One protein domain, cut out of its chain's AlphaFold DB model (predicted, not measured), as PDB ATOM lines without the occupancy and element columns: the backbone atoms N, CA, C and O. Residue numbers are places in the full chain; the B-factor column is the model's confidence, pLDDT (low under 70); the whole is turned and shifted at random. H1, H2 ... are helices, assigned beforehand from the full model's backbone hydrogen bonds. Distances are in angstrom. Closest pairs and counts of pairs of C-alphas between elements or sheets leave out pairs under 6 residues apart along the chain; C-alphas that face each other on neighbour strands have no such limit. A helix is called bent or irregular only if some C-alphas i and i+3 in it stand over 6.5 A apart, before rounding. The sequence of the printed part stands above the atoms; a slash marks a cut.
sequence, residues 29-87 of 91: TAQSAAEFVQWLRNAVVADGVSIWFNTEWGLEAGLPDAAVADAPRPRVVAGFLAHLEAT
ATOM      1  N   THR A  29     333.207 324.071 187.132       89.44
ATOM      2  CA  THR A  29     332.966 325.410 187.689       89.44
ATOM      3  C   THR A  29     331.599 325.480 188.375       89.44
ATOM      4  O   THR A  29     330.697 324.698 188.069       89.44
ATOM      5  N   ALA A  30     331.382 326.475 189.245       89.75
ATOM      6  CA  ALA A  30     330.058 326.728 189.828       89.75
ATOM      7  C   ALA A  30     328.985 326.982 188.748       89.75
ATOM      8  O   ALA A  30     327.813 326.654 188.936       89.75
ATOM      9  N   GLN A  31     329.384 327.546 187.605       92.44
ATOM     10  CA  GLN A  31     328.538 327.774 186.439       92.44
ATOM     11  C   GLN A  31     328.118 326.451 185.791       92.44
ATOM     12  O   GLN A  31     326.917 326.227 185.631       92.44
ATOM     13  N   SER A  32     329.078 325.572 185.485       91.81
ATOM     14  CA  SER A  32     328.815 324.253 184.892       91.81
ATOM     15  C   SER A  32     327.992 323.378 185.851       91.81
ATOM     16  O   SER A  32     327.017 322.750 185.440       91.81
ATOM     17  N   ALA A  33     328.283 323.424 187.158       91.19
ATOM     18  CA  ALA A  33     327.496 322.738 188.183       91.19
ATOM     19  C   ALA A  33     326.044 323.244 188.246       91.19
ATOM     20  O   ALA A  33     325.103 322.454 188.350       91.19
ATOM     21  N   ALA A  34     325.827 324.561 188.168       93.44
ATOM     22  CA  ALA A  34     324.481 325.131 188.202       93.44
ATOM     23  C   ALA A  34     323.676 324.762 186.952       93.44
ATOM     24  O   ALA A  34     322.476 324.505 187.043       93.44
ATOM     25  N   GLU A  35     324.327 324.718 185.790       93.88
ATOM     26  CA  GLU A  35     323.709 324.253 184.553       93.88
ATOM     27  C   GLU A  35     323.334 322.768 184.627       93.88
ATOM     28  O   GLU A  35     322.217 322.396 184.264       93.88
ATOM     29  N   PHE A  36     324.200 321.936 185.206       91.56
ATOM     30  CA  PHE A  36     323.903 320.525 185.423       91.56
ATOM     31  C   PHE A  36     322.699 320.319 186.345       91.56
ATOM     32  O   PHE A  36     321.825 319.506 186.045       91.56
ATOM     33  N   VAL A  37     322.584 321.094 187.429       92.12
ATOM     34  CA  VAL A  37     321.401 321.019 188.298       92.12
ATOM     35  C   VAL A  37     320.126 321.427 187.561       92.12
ATOM     36  O   VAL A  37     319.078 320.812 187.768       92.12
ATOM     37  N   GLN A  38     320.190 322.425 186.678       92.12
ATOM     38  CA  GLN A  38     319.034 322.772 185.851       92.12
ATOM     39  C   GLN A  38     318.649 321.635 184.908       92.12
ATOM     40  O   GLN A  38     317.465 321.328 184.778       92.12
ATOM     41  N   TRP A  39     319.629 320.983 184.282       92.31
ATOM     42  CA  TRP A  39     319.372 319.806 183.462       92.31
ATOM     43  C   TRP A  39     318.746 318.670 184.284       92.31
ATOM     44  O   TRP A  39     317.713 318.141 183.878       92.31
ATOM     45  N   LEU A  40     319.285 318.361 185.469       91.06
ATOM     46  CA  LEU A  40     318.723 317.348 186.369       91.06
ATOM     47  C   LEU A  40     317.263 317.643 186.708       91.06
ATOM     48  O   LEU A  40     316.420 316.759 186.574       91.06
ATOM     49  N   ARG A  41     316.955 318.882 187.108       90.88
ATOM     50  CA  ARG A  41     315.592 319.287 187.468       90.88
ATOM     51  C   ARG A  41     314.619 319.163 186.294       90.88
ATOM     52  O   ARG A  41     313.476 318.789 186.504       90.88
ATOM     53  N   ASN A  42     315.067 319.456 185.076       90.31
ATOM     54  CA  ASN A  42     314.196 319.471 183.900       90.31
ATOM     55  C   ASN A  42     314.058 318.106 183.209       90.31
ATOM     56  O   ASN A  42     313.075 317.886 182.505       90.31
ATOM     57  N   ALA A  43     315.052 317.221 183.335       90.56
ATOM     58  CA  ALA A  43     315.142 316.005 182.525       90.56
ATOM     59  C   ALA A  43     315.139 314.696 183.328       90.56
ATOM     60  O   ALA A  43     314.866 313.646 182.749       90.56
ATOM     61  N   VAL A  44     315.467 314.730 184.624       88.44
ATOM     62  CA  VAL A  44     315.734 313.511 185.411       88.44
ATOM     63  C   VAL A  44     314.900 313.455 186.685       88.44
ATOM     64  O   VAL A  44     314.319 312.421 187.006       88.44
ATOM     65  N   VAL A  45     314.865 314.553 187.433       88.25
ATOM     66  CA  VAL A  45     314.244 314.627 188.753       88.25
ATOM     67  C   VAL A  45     312.750 314.899 188.596       88.25
ATOM     68  O   VAL A  45     312.354 315.809 187.877       88.25
ATOM     69  N   ALA A  46     311.917 314.103 189.266       88.69
ATOM     70  CA  ALA A  46     310.472 314.301 189.253       88.69
ATOM     71  C   ALA A  46     310.067 315.609 189.955       88.69
ATOM     72  O   ALA A  46     310.707 316.040 190.917       88.69
ATOM     73  N   ASP A  47     308.957 316.199 189.510       86.94
ATOM     74  CA  ASP A  47     308.417 317.425 190.097       86.94
ATOM     75  C   ASP A  47     308.212 317.298 191.616       86.94
ATOM     76  O   ASP A  47     307.732 316.286 192.129       86.94
ATOM     77  N   GLY A  48     308.569 318.354 192.349       84.31
ATOM     78  CA  GLY A  48     308.449 318.408 193.809       84.31
ATOM     79  C   GLY A  48     309.545 317.662 194.578       84.31
ATOM     80  O   GLY A  48     309.583 317.752 195.807       84.31
ATOM     81  N   VAL A  49     310.465 316.972 193.897       89.25
ATOM     82  CA  VAL A  49     311.634 316.357 194.536       89.25
ATOM     83  C   VAL A  49     312.744 317.397 194.709       89.25
ATOM     84  O   VAL A  49     313.101 318.130 193.788       89.25
ATOM     85  N   SER A  50     313.292 317.475 195.922       89.94
ATOM     86  CA  SER A  50     314.381 318.401 196.249       89.94
ATOM     87  C   SER A  50     315.730 317.856 195.785       89.94
ATOM     88  O   SER A  50     316.022 316.680 195.978       89.94
ATOM     89  N   ILE A  51     316.574 318.730 195.238       90.25
ATOM     90  CA  ILE A  51     317.967 318.416 194.902       90.25
ATOM     91  C   ILE A  51     318.854 318.967 196.016       90.25
ATOM     92  O   ILE A  51     318.731 320.136 196.382       90.25
ATOM     93  N   TRP A  52     319.743 318.130 196.536       89.19
ATOM     94  CA  TRP A  52     320.751 318.501 197.526       89.19
ATOM     95  C   TRP A  52     322.135 318.435 196.885       89.19
ATOM     96  O   TRP A  52     322.361 317.642 195.971       89.19
ATOM     97  N   PHE A  53     323.048 319.289 197.337       87.00
ATOM     98  CA  PHE A  53     324.432 319.333 196.879       87.00
ATOM     99  C   PHE A  53     325.387 319.253 198.065       87.00
ATOM    100  O   PHE A  53     324.984 319.445 199.215       87.00
ATOM    101  N   ASN A  54     326.655 318.977 197.751       78.56
ATOM    102  CA  ASN A  54     327.705 318.798 198.746       78.56
ATOM    103  C   ASN A  54     327.431 317.622 199.712       78.56
ATOM    104  O   ASN A  54     327.766 317.680 200.885       78.56
ATOM    105  N   THR A  55     326.812 316.553 199.193       71.75
ATOM    106  CA  THR A  55     326.683 315.266 199.895       71.75
ATOM    107  C   THR A  55     328.055 314.593 200.023       71.75
ATOM    108  O   THR A  55     329.054 315.152 199.579       71.75
ATOM    109  N   GLU A  56     328.141 313.377 200.573       64.25
ATOM    110  CA  GLU A  56     329.405 312.651 200.846       64.25
ATOM    111  C   GLU A  56     330.418 312.573 199.666       64.25
ATOM    112  O   GLU A  56     331.583 312.252 199.887       64.25
ATOM    113  N   TRP A  57     329.992 312.871 198.426       62.41
ATOM    114  CA  TRP A  57     330.794 312.893 197.185       62.41
ATOM    115  C   TRP A  57     330.854 314.266 196.485       62.41
ATOM    116  O   TRP A  57     331.309 314.350 195.346       62.41
ATOM    117  N   GLY A  58     330.303 315.314 197.096       60.81
ATOM    118  CA  GLY A  58     330.227 316.657 196.527       60.81
ATOM    119  C   GLY A  58     331.476 317.501 196.790       60.81
ATOM    120  O   GLY A  58     332.534 316.955 197.074       60.81
ATOM    121  N   LEU A  59     331.325 318.828 196.660       59.22
ATOM    122  CA  LEU A  59     332.413 319.802 196.499       59.22
ATOM    123  C   LEU A  59     333.635 319.608 197.405       59.22
ATOM    124  O   LEU A  59     334.724 319.851 196.916       59.22
ATOM    125  N   GLU A  60     333.480 319.161 198.652       61.69
ATOM    126  CA  GLU A  60     334.576 318.594 199.449       61.69
ATOM    127  C   GLU A  60     334.028 317.648 200.532       61.69
ATOM    128  O   GLU A  60     332.961 317.877 201.115       61.69
ATOM    129  N   ALA A  61     334.786 316.602 200.872       59.19
ATOM    130  CA  ALA A  61     334.434 315.707 201.970       59.19
ATOM    131  C   ALA A  61     334.454 316.452 203.322       59.19
ATOM    132  O   ALA A  61     335.449 317.073 203.692       59.19
ATOM    133  N   GLY A  62     333.371 316.340 204.096       61.62
ATOM    134  CA  GLY A  62     333.259 316.930 205.439       61.62
ATOM    135  C   GLY A  62     332.554 318.287 205.502       61.62
ATOM    136  O   GLY A  62     332.394 318.838 206.592       61.62
ATOM    137  N   LEU A  63     332.096 318.809 204.366       70.94
ATOM    138  CA  LEU A  63     331.238 319.987 204.317       70.94
ATOM    139  C   LEU A  63     329.753 319.605 204.488       70.94
ATOM    140  O   LEU A  63     329.365 318.510 204.086       70.94
ATOM    141  N   PRO A  64     328.900 320.482 205.056       76.56
ATOM    142  CA  PRO A  64     327.491 320.167 205.272       76.56
ATOM    143  C   PRO A  64     326.702 320.119 203.958       76.56
ATOM    144  O   PRO A  64     326.859 320.988 203.099       76.56
ATOM    145  N   ASP A  65     325.806 319.143 203.831       85.50
ATOM    146  CA  ASP A  65     324.829 319.087 202.746       85.50
ATOM    147  C   ASP A  65     323.977 320.364 202.717       85.50
ATOM    148  O   ASP A  65     323.576 320.901 203.758       85.50
ATOM    149  N   ALA A  66     323.638 320.830 201.518       87.75
ATOM    150  CA  ALA A  66     322.773 321.988 201.337       87.75
ATOM    151  C   ALA A  66     321.743 321.755 200.227       87.75
ATOM    152  O   ALA A  66     321.994 321.069 199.239       87.75
ATOM    153  N   ALA A  67     320.551 322.328 200.385       90.88
ATOM    154  CA  ALA A  67     319.505 322.241 199.372       90.88
ATOM    155  C   ALA A  67     319.791 323.211 198.218       90.88
ATOM    156  O   ALA A  67     320.104 324.385 198.439       90.88
ATOM    157  N   VAL A  68     319.624 322.753 196.977       91.31
ATOM    158  CA  VAL A  68     319.692 323.639 195.815       91.31
ATOM    159  C   VAL A  68     318.377 324.392 195.675       91.31
ATOM    160  O   VAL A  68     317.320 323.793 195.470       91.31
ATOM    161  N   ALA A  69     318.443 325.722 195.738       90.44
ATOM    162  CA  ALA A  69     317.273 326.573 195.582       90.44
ATOM    163  C   ALA A  69     316.552 326.326 194.246       90.44
ATOM    164  O   ALA A  69     317.180 326.133 193.194       90.44
ATOM    165  N   ASP A  70     315.219 326.380 194.263       90.19
ATOM    166  CA  ASP A  70     314.442 326.449 193.030       90.19
ATOM    167  C   ASP A  70     314.450 327.871 192.466       90.19
ATOM    168  O   ASP A  70     313.588 328.700 192.756       90.19
ATOM    169  N   ALA A  71     315.531 328.200 191.760       91.56
ATOM    170  CA  ALA A  71     315.807 329.548 191.295       91.56
ATOM    171  C   ALA A  71     316.510 329.558 189.923       91.56
ATOM    172  O   ALA A  71     317.111 328.557 189.519       91.56
ATOM    173  N   PRO A  72     316.496 330.700 189.207       92.06
ATOM    174  CA  PRO A  72     317.267 330.869 187.976       92.06
ATOM    175  C   PRO A  72     318.771 330.631 188.184       92.06
ATOM    176  O   PRO A  72     319.305 330.947 189.251       92.06
ATOM    177  N   ARG A  73     319.467 330.172 187.131       92.44
ATOM    178  CA  ARG A  73     320.896 329.792 187.141       92.44
ATOM    179  C   ARG A  73     321.800 330.760 187.915       92.44
ATOM    180  O   ARG A  73     322.547 330.277 188.758       92.44
ATOM    181  N   PRO A  74     321.724 332.097 187.734       93.88
ATOM    182  CA  PRO A  74     322.604 333.015 188.460       93.88
ATOM    183  C   PRO A  74     322.475 332.927 189.987       93.88
ATOM    184  O   PRO A  74     323.462 333.091 190.695       93.88
ATOM    185  N   ARG A  75     321.274 332.638 190.507       92.38
ATOM    186  CA  ARG A  75     321.058 332.455 191.950       92.38
ATOM    187  C   ARG A  75     321.585 331.116 192.448       92.38
ATOM    188  O   ARG A  75     322.076 331.055 193.567       92.38
ATOM    189  N   VAL A  76     321.502 330.071 191.627       93.94
ATOM    190  CA  VAL A  76     322.086 328.761 191.951       93.94
ATOM    191  C   VAL A  76     323.613 328.865 192.018       93.94
ATOM    192  O   VAL A  76     324.198 328.443 193.008       93.94
ATOM    193  N   VAL A  77     324.241 329.529 191.038       94.38
ATOM    194  CA  VAL A  77     325.689 329.812 191.047       94.38
ATOM    195  C   VAL A  77     326.095 330.564 192.314       94.38
ATOM    196  O   VAL A  77     327.030 330.156 192.993       94.38
ATOM    197  N   ALA A  78     325.371 331.634 192.663       93.00
ATOM    198  CA  ALA A  78     325.648 332.397 193.878       93.00
ATOM    199  C   ALA A  78     325.533 331.536 195.148       93.00
ATOM    200  O   ALA A  78     326.337 331.693 196.059       93.00
ATOM    201  N   GLY A  79     324.574 330.605 195.196       91.69
ATOM    202  CA  GLY A  79     324.442 329.651 196.297       91.69
ATOM    203  C   GLY A  79     325.651 328.724 196.430       91.69
ATOM    204  O   GLY A  79     326.135 328.519 197.538       91.69
ATOM    205  N   PHE A  80     326.178 328.212 195.314       90.81
ATOM    206  CA  PHE A  80     327.376 327.363 195.325       90.81
ATOM    207  C   PHE A  80     328.631 328.125 195.749       90.81
ATOM    208  O   PHE A  80     329.383 327.635 196.585       90.81
ATOM    209  N   LEU A  81     328.829 329.338 195.230       91.06
ATOM    210  CA  LEU A  81     329.960 330.182 195.622       91.06
ATOM    211  C   LEU A  81     329.879 330.587 197.098       91.06
ATOM    212  O   LEU A  81     330.874 330.480 197.801       91.06
ATOM    213  N   ALA A  82     328.696 330.964 197.592       89.00
ATOM    214  CA  ALA A  82     328.506 331.286 199.006       89.00
ATOM    215  C   ALA A  82     328.781 330.079 199.917       89.00
ATOM    216  O   ALA A  82     329.337 330.239 201.002       89.00
ATOM    217  N   HIS A  83     328.417 328.869 199.476       86.44
ATOM    218  CA  HIS A  83     328.736 327.632 200.193       86.44
ATOM    219  C   HIS A  83     330.248 327.415 200.278       86.44
ATOM    220  O   HIS A  83     330.766 327.143 201.354       86.44
ATOM    221  N   LEU A  84     330.968 327.622 199.174       83.69
ATOM    222  CA  LEU A  84     332.431 327.559 199.132       83.69
ATOM    223  C   LEU A  84     333.102 328.634 200.000       83.69
ATOM    224  O   LEU A  84     334.007 328.324 200.775       83.69
ATOM    225  N   GLU A  85     332.649 329.884 199.921       85.94
ATOM    226  CA  GLU A  85     333.163 331.000 200.729       85.94
ATOM    227  C   GLU A  85     332.979 330.750 202.229       85.94
ATOM    228  O   GLU A  85     333.920 330.920 203.003       85.94
ATOM    229  N   ALA A  86     331.800 330.271 202.645       79.75
ATOM    230  CA  ALA A  86     331.520 329.930 204.042       79.75
ATOM    231  C   ALA A  86     332.470 328.855 204.602       79.75
ATOM    232  O   ALA A  86     332.615 328.723 205.818       79.75
ATOM    233  N   THR A  87     333.122 328.105 203.715       71.50
ATOM    234  CA  THR A  87     334.038 327.008 204.046       71.50
ATOM    235  C   THR A  87     335.515 327.362 203.862       71.50
ATOM    236  O   THR A  87     336.377 326.541 204.167       71.50
TER     237      THR A  87
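Overview. This is residues 29 to 87 of the 91 residues of an uncharacterized protein of Streptomyces pristinaespiralis (UniProt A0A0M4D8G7). Two helices, H1 and H2, meet in their first halves and spread from there as a wide V, and the long link between them, residues 44 to 72, fills the open side of the V as a folded-back loop. The link's outgoing and returning legs come together in a short antiparallel pairing of residues 52 to 53 with residues 66 to 67. The printed part has 59 residues with two named helices, H1 then H2, and no named strand; the class is all helix, though under half of the residues, 28 of 59, are in named elements. The whole is compact, with a radius of gyration of the C-alphas of 11.1 A and spans of 30 by 22 by 16 A.

Arrangement. H1, residues 30 to 43, and H2, residues 73 to 86, touch, with 11 pairs of C-alphas within 8 A. Their closest C-alphas are those of Ala 30 and Val 77, 5.5 A apart. Their lines stand at a steep tilt of 51 degrees, and they run opposite ways. Their centres are 13.1 A apart. In H1 and H2 every O i to N i+4 pair is within hydrogen-bond range.

Along the chain. After Thr 29, H1 runs from C-alpha 30 at (330.058, 326.728, 189.828) to C-alpha 43 at (315.142, 316.005, 182.525), a length of 19.8 A. After residues 44 to 72, H2 begins at C-alpha 73 at (320.896, 329.792, 187.141) and ends at C-alpha 86 at (331.520, 329.930, 204.042), 20.0 A away. Neither helix is bent.

Size, cuts and confidence. The two C-alphas farthest apart are those of Asp 47 and Thr 87, 30.7 A. The printed part, residues 29 to 87, has no cut. The link from H1 to H2 is long, with 29 residues. The mean pLDDT of the printed part is 85.3; residues 56 to 62 are under 70.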